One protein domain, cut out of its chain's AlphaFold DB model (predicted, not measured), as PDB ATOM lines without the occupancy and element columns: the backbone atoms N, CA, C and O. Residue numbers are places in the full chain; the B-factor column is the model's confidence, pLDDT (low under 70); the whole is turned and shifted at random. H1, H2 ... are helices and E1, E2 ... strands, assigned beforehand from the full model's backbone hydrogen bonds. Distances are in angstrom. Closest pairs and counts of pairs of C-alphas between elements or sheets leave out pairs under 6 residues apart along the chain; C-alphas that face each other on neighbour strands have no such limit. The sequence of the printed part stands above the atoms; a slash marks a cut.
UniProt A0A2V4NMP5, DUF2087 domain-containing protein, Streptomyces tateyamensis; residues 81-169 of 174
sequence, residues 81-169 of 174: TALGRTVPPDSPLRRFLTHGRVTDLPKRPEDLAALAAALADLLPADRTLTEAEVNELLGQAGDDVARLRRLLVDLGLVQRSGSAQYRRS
ATOM      1  N   THR A  81     -43.743 -26.129  61.528       94.19
ATOM      2  CA  THR A  81     -42.939 -25.645  60.393       94.19
ATOM      3  C   THR A  81     -43.218 -26.431  59.113       94.19
ATOM      4  O   THR A  81     -43.836 -27.494  59.143       94.19
ATOM      5  N   ALA A  82     -42.739 -25.919  57.975       93.06
ATOM      6  CA  ALA A  82     -42.895 -26.568  56.675       93.06
ATOM      7  C   ALA A  82     -42.399 -28.026  56.696       93.06
ATOM      8  O   ALA A  82     -43.146 -28.934  56.344       93.06
ATOM      9  N   LEU A  83     -41.177 -28.265  57.184       94.44
ATOM     10  CA  LEU A  83     -40.634 -29.622  57.268       94.44
ATOM     11  C   LEU A  83     -41.136 -30.405  58.480       94.44
ATOM     12  O   LEU A  83     -41.233 -31.621  58.377       94.44
ATOM     13  N   GLY A  84     -41.500 -29.754  59.588       93.88
ATOM     14  CA  GLY A  84     -42.126 -30.437  60.726       93.88
ATOM     15  C   GLY A  84     -43.440 -31.129  60.351       93.88
ATOM     16  O   GLY A  84     -43.705 -32.236  60.807       93.88
ATOM     17  N   ARG A  85     -44.220 -30.527  59.444       93.00
ATOM     18  CA  ARG A  85     -45.471 -31.116  58.938       93.00
ATOM     19  C   ARG A  85     -45.256 -32.222  57.907       93.00
ATOM     20  O   ARG A  85     -46.086 -33.119  57.816       93.00
ATOM     21  N   THR A  86     -44.186 -32.139  57.117       91.88
ATOM     22  CA  THR A  86     -43.924 -33.083  56.017       91.88
ATOM     23  C   THR A  86     -43.094 -34.287  56.462       91.88
ATOM     24  O   THR A  86     -43.317 -35.401  55.997       91.88
ATOM     25  N   VAL A  87     -42.132 -34.092  57.364       94.19
ATOM     26  CA  VAL A  87     -41.253 -35.151  57.871       94.19
ATOM     27  C   VAL A  87     -41.873 -35.742  59.138       94.19
ATOM     28  O   VAL A  87     -42.037 -35.008  60.105       94.19
ATOM     29  N   PRO A  88     -42.181 -37.048  59.209       92.06
ATOM     30  CA  PRO A  88     -42.758 -37.651  60.414       92.06
ATOM     31  C   PRO A  88     -41.868 -37.495  61.666       92.06
ATOM     32  O   PRO A  88     -40.641 -37.445  61.526       92.06
ATOM     33  N   PRO A  89     -42.434 -37.420  62.888       89.88
ATOM     34  CA  PRO A  89     -41.655 -37.282  64.127       89.88
ATOM     35  C   PRO A  89     -40.674 -38.434  64.400       89.88
ATOM     36  O   PRO A  89     -39.615 -38.220  64.980       89.88
ATOM     37  N   ASP A  90     -40.999 -39.645  63.954       93.00
ATOM     38  CA  ASP A  90     -40.187 -40.861  64.080       93.00
ATOM     39  C   ASP A  90     -39.193 -41.054  62.920       93.00
ATOM     40  O   ASP A  90     -38.398 -41.997  62.919       93.00
ATOM     41  N   SER A  91     -39.200 -40.152  61.933       94.06
ATOM     42  CA  SER A  91     -38.313 -40.243  60.779       94.06
ATOM     43  C   SER A  91     -36.847 -40.027  61.174       94.06
ATOM     44  O   SER A  91     -36.522 -39.037  61.840       94.06
ATOM     45  N   PRO A  92     -35.904 -40.850  60.667       93.50
ATOM     46  CA  PRO A  92     -34.474 -40.632  60.881       93.50
ATOM     47  C   PRO A  92     -33.983 -39.303  60.295       93.50
ATOM     48  O   PRO A  92     -32.907 -38.834  60.666       93.50
ATOM     49  N   LEU A  93     -34.760 -38.666  59.410       95.19
ATOM     50  CA  LEU A  93     -34.439 -37.356  58.852       95.19
ATOM     51  C   LEU A  93     -34.483 -36.232  59.891       95.19
ATOM     52  O   LEU A  93     -33.817 -35.215  59.700       95.19
ATOM     53  N   ARG A  94     -35.202 -36.413  61.010       94.56
ATOM     54  CA  ARG A  94     -35.318 -35.401  62.073       94.56
ATOM     55  C   ARG A  94     -33.963 -34.969  62.637       94.56
ATOM     56  O   ARG A  94     -33.826 -33.819  63.028       94.56
ATOM     57  N   ARG A  95     -32.932 -35.824  62.577       94.94
ATOM     58  CA  ARG A  95     -31.556 -35.488  62.998       94.94
ATOM     59  C   ARG A  95     -30.865 -34.416  62.148       94.94
ATOM     60  O   ARG A  95     -29.881 -33.843  62.594       94.94
ATOM     61  N   PHE A  96     -31.341 -34.185  60.925       96.00
ATOM     62  CA  PHE A  96     -30.825 -33.152  60.018       96.00
ATOM     63  C   PHE A  96     -31.609 -31.840  60.129       96.00
ATOM     64  O   PHE A  96     -31.306 -30.870  59.429       96.00
ATOM     65  N   LEU A  97     -32.638 -31.824  60.984       95.12
ATOM     66  CA  LEU A  97     -33.471 -30.668  61.244       95.12
ATOM     67  C   LEU A  97     -33.165 -30.111  62.632       95.12
ATOM     68  O   LEU A  97     -32.968 -30.840  63.602       95.12
ATOM     69  N   THR A  98     -33.170 -28.793  62.756       93.00
ATOM     70  CA  THR A  98     -33.104 -28.107  64.045       93.00
ATOM     71  C   THR A  98     -34.164 -27.021  64.039       93.00
ATOM     72  O   THR A  98     -34.218 -26.216  63.110       93.00
ATOM     73  N   HIS A  99     -35.060 -27.041  65.028       91.12
ATOM     74  CA  HIS A  99     -36.255 -26.188  65.051       91.12
ATOM     75  C   HIS A  99     -37.082 -26.274  63.747       91.12
ATOM     76  O   HIS A  99     -37.624 -25.277  63.278       91.12
ATOM     77  N   GLY A 100     -37.140 -27.464  63.131       92.69
ATOM     78  CA  GLY A 100     -37.904 -27.707  61.901       92.69
ATOM     79  C   GLY A 100     -37.249 -27.202  60.610       92.69
ATOM     80  O   GLY A 100     -37.911 -27.145  59.575       92.69
ATOM     81  N   ARG A 101     -35.960 -26.839  60.643       95.56
ATOM     82  CA  ARG A 101     -35.212 -26.340  59.477       95.56
ATOM     83  C   ARG A 101     -33.958 -27.164  59.217       95.56
ATOM     84  O   ARG A 101     -33.335 -27.637  60.162       95.56
ATOM     85  N   VAL A 102     -33.589 -27.322  57.949       96.81
ATOM     86  CA  VAL A 102     -32.396 -28.057  57.514       96.81
ATOM     87  C   VAL A 102     -31.145 -27.343  58.011       96.81
ATOM     88  O   VAL A 102     -30.901 -26.193  57.645       96.81
ATOM     89  N   THR A 103     -30.342 -28.042  58.807       94.69
ATOM     90  CA  THR A 103     -29.038 -27.556  59.282       94.69
ATOM     91  C   THR A 103     -27.868 -28.305  58.659       94.69
ATOM     92  O   THR A 103     -26.796 -27.725  58.498       94.69
ATOM     93  N   ASP A 104     -28.073 -29.554  58.237       94.44
ATOM     94  CA  ASP A 104     -27.080 -30.339  57.506       94.44
ATOM     95  C   ASP A 104     -27.742 -31.209  56.429       94.44
ATOM     96  O   ASP A 104     -28.924 -31.541  56.520       94.44
ATOM     97  N   LEU A 105     -26.983 -31.583  55.397       94.75
ATOM     98  CA  LEU A 105     -27.450 -32.515  54.375       94.75
ATOM     99  C   LEU A 105     -26.940 -33.934  54.657       94.75
ATOM    100  O   LEU A 105     -25.749 -34.120  54.929       94.75
ATOM    101  N   PRO A 106     -27.798 -34.959  54.518       95.44
ATOM    102  CA  PRO A 106     -27.381 -36.341  54.669       95.44
ATOM    103  C   PRO A 106     -26.271 -36.725  53.687       95.44
ATOM    104  O   PRO A 106     -26.300 -36.370  52.510       95.44
ATOM    105  N   LYS A 107     -25.313 -37.533  54.157       95.06
ATOM    106  CA  LYS A 107     -24.282 -38.147  53.299       95.06
ATOM    107  C   LYS A 107     -24.743 -39.457  52.659       95.06
ATOM    108  O   LYS A 107     -24.177 -39.883  51.657       95.06
ATOM    109  N   ARG A 108     -25.732 -40.125  53.262       96.00
ATOM    110  CA  ARG A 108     -26.322 -41.357  52.727       96.00
ATOM    111  C   ARG A 108     -27.280 -40.995  51.585       96.00
ATOM    112  O   ARG A 108     -28.165 -40.177  51.826       96.00
ATOM    113  N   PRO A 109     -27.153 -41.601  50.390       94.31
ATOM    114  CA  PRO A 109     -28.005 -41.266  49.248       94.31
ATOM    115  C   PRO A 109     -29.504 -41.450  49.510       94.31
ATOM    116  O   PRO A 109     -30.293 -40.613  49.096       94.31
ATOM    117  N   GLU A 110     -29.887 -42.502  50.239       94.38
ATOM    118  CA  GLU A 110     -31.284 -42.794  50.597       94.38
ATOM    119  C   GLU A 110     -31.897 -41.674  51.454       94.38
ATOM    120  O   GLU A 110     -32.935 -41.119  51.103       94.38
ATOM    121  N   ASP A 111     -31.210 -41.286  52.535       95.81
ATOM    122  CA  ASP A 111     -31.641 -40.192  53.411       95.81
ATOM    123  C   ASP A 111     -31.674 -38.855  52.655       95.81
ATOM    124  O   ASP A 111     -32.577 -38.043  52.854       95.81
ATOM    125  N   LEU A 112     -30.688 -38.614  51.782       96.62
ATOM    126  CA  LEU A 112     -30.608 -37.394  50.983       96.62
ATOM    127  C   LEU A 112     -31.777 -37.302  49.996       96.62
ATOM    128  O   LEU A 112     -32.387 -36.242  49.880       96.62
ATOM    129  N   ALA A 113     -32.114 -38.406  49.328       95.94
ATOM    130  CA  ALA A 113     -33.256 -38.487  48.427       95.94
ATOM    131  C   ALA A 113     -34.582 -38.294  49.175       95.94
ATOM    132  O   ALA A 113     -35.438 -37.543  48.711       95.94
ATOM    133  N   ALA A 114     -34.737 -38.901  50.355       95.88
ATOM    134  CA  ALA A 114     -35.933 -38.740  51.177       95.88
ATOM    135  C   ALA A 114     -36.098 -37.295  51.687       95.88
ATOM    136  O   ALA A 114     -37.192 -36.734  51.619       95.88
ATOM    137  N   LEU A 115     -35.010 -36.649  52.128       96.88
ATOM    138  CA  LEU A 115     -35.032 -35.233  52.500       96.88
ATOM    139  C   LEU A 115     -35.363 -34.340  51.298       96.88
ATOM    140  O   LEU A 115     -36.159 -33.411  51.417       96.88
ATOM    141  N   ALA A 116     -34.783 -34.627  50.133       96.88
ATOM    142  CA  ALA A 116     -35.061 -33.893  48.906       96.88
ATOM    143  C   ALA A 116     -36.522 -34.048  48.453       96.88
ATOM    144  O   ALA A 116     -37.125 -33.072  48.012       96.88
ATOM    145  N   ALA A 117     -37.124 -35.228  48.618       95.62
ATOM    146  CA  ALA A 117     -38.546 -35.438  48.358       95.62
ATOM    147  C   ALA A 117     -39.422 -34.563  49.272       95.62
ATOM    148  O   ALA A 117     -40.273 -33.831  48.770       95.62
ATOM    149  N   ALA A 118     -39.137 -34.535  50.580       96.06
ATOM    150  CA  ALA A 118     -39.851 -33.678  51.530       96.06
ATOM    151  C   ALA A 118     -39.697 -32.175  51.217       96.06
ATOM    152  O   ALA A 118     -40.628 -31.397  51.407       96.06
ATOM    153  N   LEU A 119     -38.535 -31.754  50.706       96.50
ATOM    154  CA  LEU A 119     -38.312 -30.386  50.225       96.50
ATOM    155  C   LEU A 119     -39.097 -30.090  48.939       96.50
ATOM    156  O   LEU A 119     -39.654 -29.003  48.796       96.50
ATOM    157  N   ALA A 120     -39.160 -31.043  48.006       96.00
ATOM    158  CA  ALA A 120     -39.947 -30.910  46.783       96.00
ATOM    159  C   ALA A 120     -41.456 -30.843  47.071       96.00
ATOM    160  O   ALA A 120     -42.174 -30.155  46.347       96.00
ATOM    161  N   ASP A 121     -41.932 -31.489  48.142       94.69
ATOM    162  CA  ASP A 121     -43.325 -31.408  48.605       94.69
ATOM    163  C   ASP A 121     -43.768 -29.997  49.002       94.69
ATOM    164  O   ASP A 121     -44.956 -29.687  48.933       94.69
ATOM    165  N   LEU A 122     -42.823 -29.114  49.330       94.56
ATOM    166  CA  LEU A 122     -43.106 -27.704  49.613       94.56
ATOM    167  C   LEU A 122     -43.432 -26.901  48.349       94.56
ATOM    168  O   LEU A 122     -43.981 -25.802  48.437       94.56
ATOM    169  N   LEU A 123     -43.075 -27.420  47.174       94.94
ATOM    170  CA  LEU A 123     -43.296 -26.758  45.898       94.94
ATOM    171  C   LEU A 123     -44.628 -27.219  45.282       94.94
ATOM    172  O   LEU A 123     -44.850 -28.430  45.134       94.94
ATOM    173  N   PRO A 124     -45.497 -26.280  44.855       93.06
ATOM    174  CA  PRO A 124     -46.695 -26.604  44.088       93.06
ATOM    175  C   PRO A 124     -46.371 -27.446  42.846       93.06
ATOM    176  O   PRO A 124     -45.466 -27.116  42.077       93.06
ATOM    177  N   ALA A 125     -47.112 -28.538  42.647       91.12
ATOM    178  CA  ALA A 125     -46.918 -29.451  41.514       91.12
ATOM    179  C   ALA A 125     -47.700 -29.039  40.251       91.12
ATOM    180  O   ALA A 125     -47.418 -29.514  39.151       91.12
ATOM    181  N   ASP A 126     -48.694 -28.169  40.403       89.56
ATOM    182  CA  ASP A 126     -49.677 -27.800  39.384       89.56
ATOM    183  C   ASP A 126     -49.236 -26.627  38.493       89.56
ATOM    184  O   ASP A 126     -49.820 -26.402  37.431       89.56
ATOM    185  N   ARG A 127     -48.177 -25.901  38.874       91.94
ATOM    186  CA  ARG A 127     -47.719 -24.704  38.160       91.94
ATOM    187  C   ARG A 127     -46.204 -24.604  38.024       91.94
ATOM    188  O   ARG A 127     -45.435 -25.246  38.734       91.94
ATOM    189  N   THR A 128     -45.787 -23.762  37.085       93.38
ATOM    190  CA  THR A 128     -44.395 -23.326  36.958       93.38
ATOM    191  C   THR A 128     -44.150 -22.171  37.928       93.38
ATOM    192  O   THR A 128     -44.994 -21.286  38.066       93.38
ATOM    193  N   LEU A 129     -42.996 -22.186  38.584       94.62
ATOM    194  CA  LEU A 129     -42.555 -21.211  39.572       94.62
ATOM    195  C   LEU A 129     -41.383 -20.403  39.019       94.62
ATOM    196  O   LEU A 129     -40.540 -20.906  38.272       94.62
ATOM    197  N   THR A 130     -41.302 -19.147  39.420       94.56
ATOM    198  CA  THR A 130     -40.097 -18.334  39.265       94.56
ATOM    199  C   THR A 130     -39.040 -18.732  40.293       94.56
ATOM    200  O   THR A 130     -39.336 -19.330  41.327       94.56
ATOM    201  N   GLU A 131     -37.785 -18.360  40.045       93.94
ATOM    202  CA  GLU A 131     -36.711 -18.533  41.029       93.94
ATOM    203  C   GLU A 131     -37.026 -17.876  42.380       93.94
ATOM    204  O   GLU A 131     -36.724 -18.449  43.422       93.94
ATOM    205  N   ALA A 132     -37.654 -16.696  42.367       94.25
ATOM    206  CA  ALA A 132     -38.028 -15.981  43.582       94.25
ATOM    207  C   ALA A 132     -39.068 -16.760  44.402       94.25
ATOM    208  O   ALA A 132     -38.882 -16.926  45.604       94.25
ATOM    209  N   GLU A 133     -40.099 -17.308  43.753       95.50
ATOM    210  CA  GLU A 133     -41.113 -18.137  44.419       95.50
ATOM    211  C   GLU A 133     -40.514 -19.431  44.986       95.50
ATOM    212  O   GLU A 133     -40.822 -19.814  46.113       95.50
ATOM    213  N   VAL A 134     -39.624 -20.100  44.241       95.19
ATOM    214  CA  VAL A 134     -38.906 -21.279  44.759       95.19
ATOM    215  C   VAL A 134     -38.071 -20.903  45.975       95.19
ATOM    216  O   VAL A 134     -38.063 -21.635  46.964       95.19
ATOM    217  N   ASN A 135     -37.380 -19.764  45.919       95.69
ATOM    218  CA  ASN A 135     -36.548 -19.319  47.022       95.69
ATOM    219  C   ASN A 135     -37.373 -19.003  48.276       95.69
ATOM    220  O   ASN A 135     -36.957 -19.352  49.378       95.69
ATOM    221  N   GLU A 136     -38.537 -18.380  48.112       96.12
ATOM    222  CA  GLU A 136     -39.464 -18.085  49.205       96.12
ATOM    223  C   GLU A 136     -39.981 -19.369  49.870       96.12
ATOM    224  O   GLU A 136     -39.944 -19.493  51.095       96.12
ATOM    225  N   LEU A 137     -40.404 -20.355  49.073       96.19
ATOM    226  CA  LEU A 137     -40.915 -21.631  49.578       96.19
ATOM    227  C   LEU A 137     -39.823 -22.444  50.287       96.19
ATOM    228  O   LEU A 137     -40.026 -22.909  51.408       96.19
ATOM    229  N   LEU A 138     -38.640 -22.573  49.681       96.44
ATOM    230  CA  LEU A 138     -37.514 -23.288  50.293       96.44
ATOM    231  C   LEU A 138     -36.916 -22.539  51.491       96.44
ATOM    232  O   LEU A 138     -36.391 -23.177  52.401       96.44
ATOM    233  N   GLY A 139     -37.041 -21.211  51.544       96.25
ATOM    234  CA  GLY A 139     -36.619 -20.397  52.688       96.25
ATOM    235  C   GLY A 139     -37.350 -20.756  53.986       96.25
ATOM    236  O   GLY A 139     -36.803 -20.594  55.079       96.25
ATOM    237  N   GLN A 140     -38.550 -21.335  53.889       93.94
ATOM    238  CA  GLN A 140     -39.277 -21.865  55.046       93.94
ATOM    239  C   GLN A 140     -38.599 -23.114  55.633       93.94
ATOM    240  O   GLN A 140     -38.740 -23.390  56.822       93.94
ATOM    241  N   ALA A 141     -37.836 -23.844  54.815       94.81
ATOM    242  CA  ALA A 141     -37.170 -25.089  55.175       94.81
ATOM    243  C   ALA A 141     -35.689 -24.931  55.547       94.81
ATOM    244  O   ALA A 141     -35.186 -25.749  56.310       94.81
ATOM    245  N   GLY A 142     -34.976 -23.918  55.053       94.50
ATOM    246  CA  GLY A 142     -33.565 -23.712  55.396       94.50
ATOM    247  C   GLY A 142     -32.981 -22.421  54.830       94.50
ATOM    248  O   GLY A 142     -33.588 -21.777  53.979       94.50
ATOM    249  N   ASP A 143     -31.798 -22.038  55.319       92.81
ATOM    250  CA  ASP A 143     -31.168 -20.755  54.966       92.81
ATOM    251  C   ASP A 143     -30.382 -20.803  53.649       92.81
ATOM    252  O   ASP A 143     -30.384 -19.837  52.888       92.81
ATOM    253  N   ASP A 144     -29.746 -21.937  53.330       95.25
ATOM    254  CA  ASP A 144     -29.001 -22.114  52.074       95.25
ATOM    255  C   ASP A 144     -29.924 -22.553  50.927       95.25
ATOM    256  O   ASP A 144     -29.844 -23.650  50.368       95.25
ATOM    257  N   VAL A 145     -30.844 -21.659  50.581       95.44
ATOM    258  CA  VAL A 145     -31.866 -21.863  49.550       95.44
ATOM    259  C   VAL A 145     -31.257 -22.230  48.192       95.44
ATOM    260  O   VAL A 145     -31.803 -23.059  47.461       95.44
ATOM    261  N   ALA A 146     -30.104 -21.650  47.847       94.25
ATOM    262  CA  ALA A 146     -29.416 -21.947  46.595       94.25
ATOM    263  C   ALA A 146     -28.926 -23.401  46.551       94.25
ATOM    264  O   ALA A 146     -29.101 -24.071  45.529       94.25
ATOM    265  N   ARG A 147     -28.356 -23.911  47.649       95.69
ATOM    266  CA  ARG A 147     -27.947 -25.314  47.769       95.69
ATOM    267  C   ARG A 147     -29.141 -26.261  47.739       95.69
ATOM    268  O   ARG A 147     -29.076 -27.256  47.024       95.69
ATOM    269  N   LEU A 148     -30.230 -25.944  48.443       96.25
ATOM    270  CA  LEU A 148     -31.450 -26.765  48.430       96.25
ATOM    271  C   LEU A 148     -32.046 -26.858  47.022       96.25
ATOM    272  O   LEU A 148     -32.349 -27.944  46.540       96.25
ATOM    273  N   ARG A 149     -32.140 -25.731  46.313       94.75
ATOM    274  CA  ARG A 149     -32.628 -25.696  44.931       94.75
ATOM    275  C   ARG A 149     -31.752 -26.513  43.982       94.75
ATOM    276  O   ARG A 149     -32.292 -27.237  43.152       94.75
ATOM    277  N   ARG A 150     -30.420 -26.416  44.100       94.44
ATOM    278  CA  ARG A 150     -29.484 -27.229  43.301       94.44
ATOM    279  C   ARG A 150     -29.684 -28.716  43.560       94.44
ATOM    280  O   ARG A 150     -29.873 -29.449  42.605       94.44
ATOM    281  N   LEU A 151     -29.777 -29.122  44.827       95.56
ATOM    282  CA  LEU A 151     -30.049 -30.509  45.207       95.56
ATOM    283  C   LEU A 151     -31.314 -31.063  44.527       95.56
ATOM    284  O   LEU A 151     -31.290 -32.173  44.000       95.56
ATOM    285  N   LEU A 152     -32.409 -30.296  44.512       96.06
ATOM    286  CA  LEU A 152     -33.662 -30.724  43.878       96.06
ATOM    287  C   LEU A 152     -33.541 -30.890  42.358       96.06
ATOM    288  O   LEU A 152     -34.176 -31.778  41.789       96.06
ATOM    289  N   VAL A 153     -32.744 -30.043  41.707       94.81
ATOM    290  CA  VAL A 153     -32.465 -30.146  40.268       94.81
ATOM    291  C   VAL A 153     -31.546 -31.332  39.981       94.81
ATOM    292  O   VAL A 153     -31.839 -32.117  39.083       94.81
ATOM    293  N   ASP A 154     -30.485 -31.502  40.771       94.50
ATOM    294  CA  ASP A 154     -29.504 -32.581  40.622       94.50
ATOM    295  C   ASP A 154     -30.154 -33.964  40.783       94.50
ATOM    296  O   ASP A 154     -29.803 -34.906  40.076       94.50
ATOM    297  N   LEU A 155     -31.149 -34.081  41.670       94.88
ATOM    298  CA  LEU A 155     -31.942 -35.299  41.870       94.88
ATOM    299  C   LEU A 155     -33.152 -35.417  40.924       94.88
ATOM    300  O   LEU A 155     -33.926 -36.365  41.034       94.88
ATOM    301  N   GLY A 156     -33.350 -34.466  40.007       93.81
ATOM    302  CA  GLY A 156     -34.427 -34.502  39.012       93.81
ATOM    303  C   GLY A 156     -35.839 -34.283  39.567       93.81
ATOM    304  O   GLY A 156     -36.819 -34.462  38.839       93.81
ATOM    305  N   LEU A 157     -35.974 -33.869  40.828       94.69
ATOM    306  CA  LEU A 157     -37.264 -33.575  41.468       94.69
ATOM    307  C   LEU A 157     -37.849 -32.238  41.004       94.69
ATOM    308  O   LEU A 157     -39.060 -32.023  41.074       94.69
ATOM    309  N   VAL A 158     -36.994 -31.342  40.513       94.06
ATOM    310  CA  VAL A 158     -37.387 -30.068  39.916       94.06
ATOM    311  C   VAL A 158     -36.662 -29.892  38.590       94.06
ATOM    312  O   VAL A 158     -35.441 -29.975  38.509       94.06
ATOM    313  N   GLN A 159     -37.417 -29.591  37.545       92.25
ATOM    314  CA  GLN A 159     -36.878 -29.210  36.250       92.25
ATOM    315  C   GLN A 159     -36.682 -27.701  36.203       92.25
ATOM    316  O   GLN A 159     -37.565 -26.939  36.601       92.25
ATOM    317  N   ARG A 160     -35.534 -27.269  35.679       90.19
ATOM    318  CA  ARG A 160     -35.250 -25.862  35.398       90.19
ATOM    319  C   ARG A 160     -35.292 -25.627  33.892       90.19
ATOM    320  O   ARG A 160     -34.505 -26.219  33.157       90.19
ATOM    321  N   SER A 161     -36.177 -24.748  33.435       85.12
ATOM    322  CA  SER A 161     -36.297 -24.355  32.028       85.12
ATOM    323  C   SER A 161     -35.827 -22.912  31.823       85.12
ATOM    324  O   SER A 161     -36.211 -21.999  32.558       85.12
ATOM    325  N   GLY A 162     -34.991 -22.691  30.804       75.25
ATOM    326  CA  GLY A 162     -34.461 -21.364  30.477       75.25
ATOM    327  C   GLY A 162     -33.640 -20.737  31.611       75.25
ATOM    328  O   GLY A 162     -32.863 -21.415  32.283       75.25
ATOM    329  N   SER A 163     -33.793 -19.424  31.818       68.12
ATOM    330  CA  SER A 163     -32.987 -18.665  32.782       68.12
ATOM    331  C   SER A 163     -33.474 -18.762  34.234       68.12
ATOM    332  O   SER A 163     -32.638 -18.670  35.134       68.12
ATOM    333  N   ALA A 164     -34.771 -18.977  34.503       77.50
ATOM    334  CA  ALA A 164     -35.300 -18.896  35.876       77.50
ATOM    335  C   ALA A 164     -36.666 -19.574  36.127       77.50
ATOM    336  O   ALA A 164     -37.311 -19.256  37.127       77.50
ATOM    337  N   GLN A 165     -37.138 -20.465  35.248       89.31
ATOM    338  CA  GLN A 165     -38.412 -21.165  35.459       89.31
ATOM    339  C   GLN A 165     -38.177 -22.545  36.069       89.31
ATOM    340  O   GLN A 165     -37.318 -23.290  35.597       89.31
ATOM    341  N   TYR A 166     -38.949 -22.883  37.095       91.56
ATOM    342  CA  TYR A 166     -38.868 -24.137  37.832       91.56
ATOM    343  C   TYR A 166     -40.202 -24.856  37.773       91.56
ATOM    344  O   TYR A 166     -41.256 -24.249  37.951       91.56
ATOM    345  N   ARG A 167     -40.170 -26.163  37.556       92.56
ATOM    346  CA  ARG A 167     -41.360 -27.004  37.602       92.56
ATOM    347  C   ARG A 167     -41.051 -28.249  38.402       92.56
ATOM    348  O   ARG A 167     -40.073 -28.935  38.113       92.56
ATOM    349  N   ARG A 168     -41.880 -28.545  39.398       92.44
ATOM    350  CA  ARG A 168     -41.781 -29.806  40.123       92.44
ATOM    351  C   ARG A 168     -42.054 -30.959  39.155       92.44
ATOM    352  O   ARG A 168     -43.044 -30.936  38.422       92.44
ATOM    353  N   SER A 169     -41.167 -31.945  39.137       87.19
ATOM    354  CA  SER A 169     -41.364 -33.166  38.363       87.19
ATOM    355  C   SER A 169     -42.540 -33.935  38.958       87.19
ATOM    356  O   SER A 169     -42.632 -34.082  40.179       87.19
TER     357      SER A 169
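AT A GLANCE: This is residues 81 to 169 of the 174 residues of the protein "DUF2087 domain-containing protein" of Streptomyces tateyamensis (UniProt A0A2V4NMP5). A small three-stranded sheet makes one end of an elongated body, with two helices, H4 and H5, standing up from one of its faces; the longest helix, H3, packs on H5 with its last residues, and the two short helices H1 and H2 make the other end, beyond H3. The printed part has 89 residues, with five named helices and three named strands in the order H1 H2 H3 E1 H4 H5 E2 E3. The sheet runs E1 E3 E2, antiparallel, and the class is mixed, helices and strands. The whole is compact, with a radius of gyration of the C-alphas of 12.3 A, and spans 38 by 24 by 22 A.

HOW THE PARTS SIT: Start at H1, residues 82 to 86, and H2, residues 92 to 96, which are apart. The hub is H3, residues 109 to 120. H1 and H2 each only just touch it, with 3 pairs of C-alphas within 8 A; the closest are Thr 86 and Ala 118, 6.1 A, and Leu 93 and Leu 115, 6.7 A. Go on to E1, residues 128 to 130, H4, residues 131 to 139, and H5, residues 145 to 154. With residues 116 to 120 alone H3 touches H5, at a steep tilt of 65 degrees, opposite ways; the closest C-alphas, of Ala 116 and Leu 152, are 6.1 A apart. H4 and H5 touch, about perpendicular at 74 degrees, with C-alphas 138 and 145 closest at 5.9 A. Last come E2, residues 158 to 161, and E3, residues 165 to 168, a hairpin. Look for N 159 and O 167 at 2.8 A between them, and for N 129 and O 166 at 2.8 A between E1 and E3. H4, over E1 at a height over the sheet of 8.6 A, and H5, over E2 at 9.3 A, are on the same face. E1, H4 H5, E2 form a split strand-helix-strand unit, two strands of one sheet that are not neighbours, joined through helices, with E3 between them in the sheet; its crossover is right-handed. Every O i to N i+4 pair is within hydrogen-bond range in H1, H3, H4 and H5; H2 has 0 of 1, and 1 of 2 O i to N i+3 pairs.

IN THESE COORDINATES: Find C-alpha 82, where H1 begins, at (-42.895, -26.568, 56.675). From C-alpha 109 at (-28.005, -41.266, 49.248) H3 runs 16.0 A. H4 measures 11.8 A, H5 14.1 A, E2 9.8 A and E3 10.4 A, ending at C-alpha 168, (-41.781, -29.806, 40.123).

THE WHOLE: The C-alphas farthest apart, of Asp 90 and Gly 162, are 39.3 A apart. The printed part has no cut. The link from H2 to H3 is long, 12 residues. Mean pLDDT of the printed part is 93.5; residue 163 is under 70.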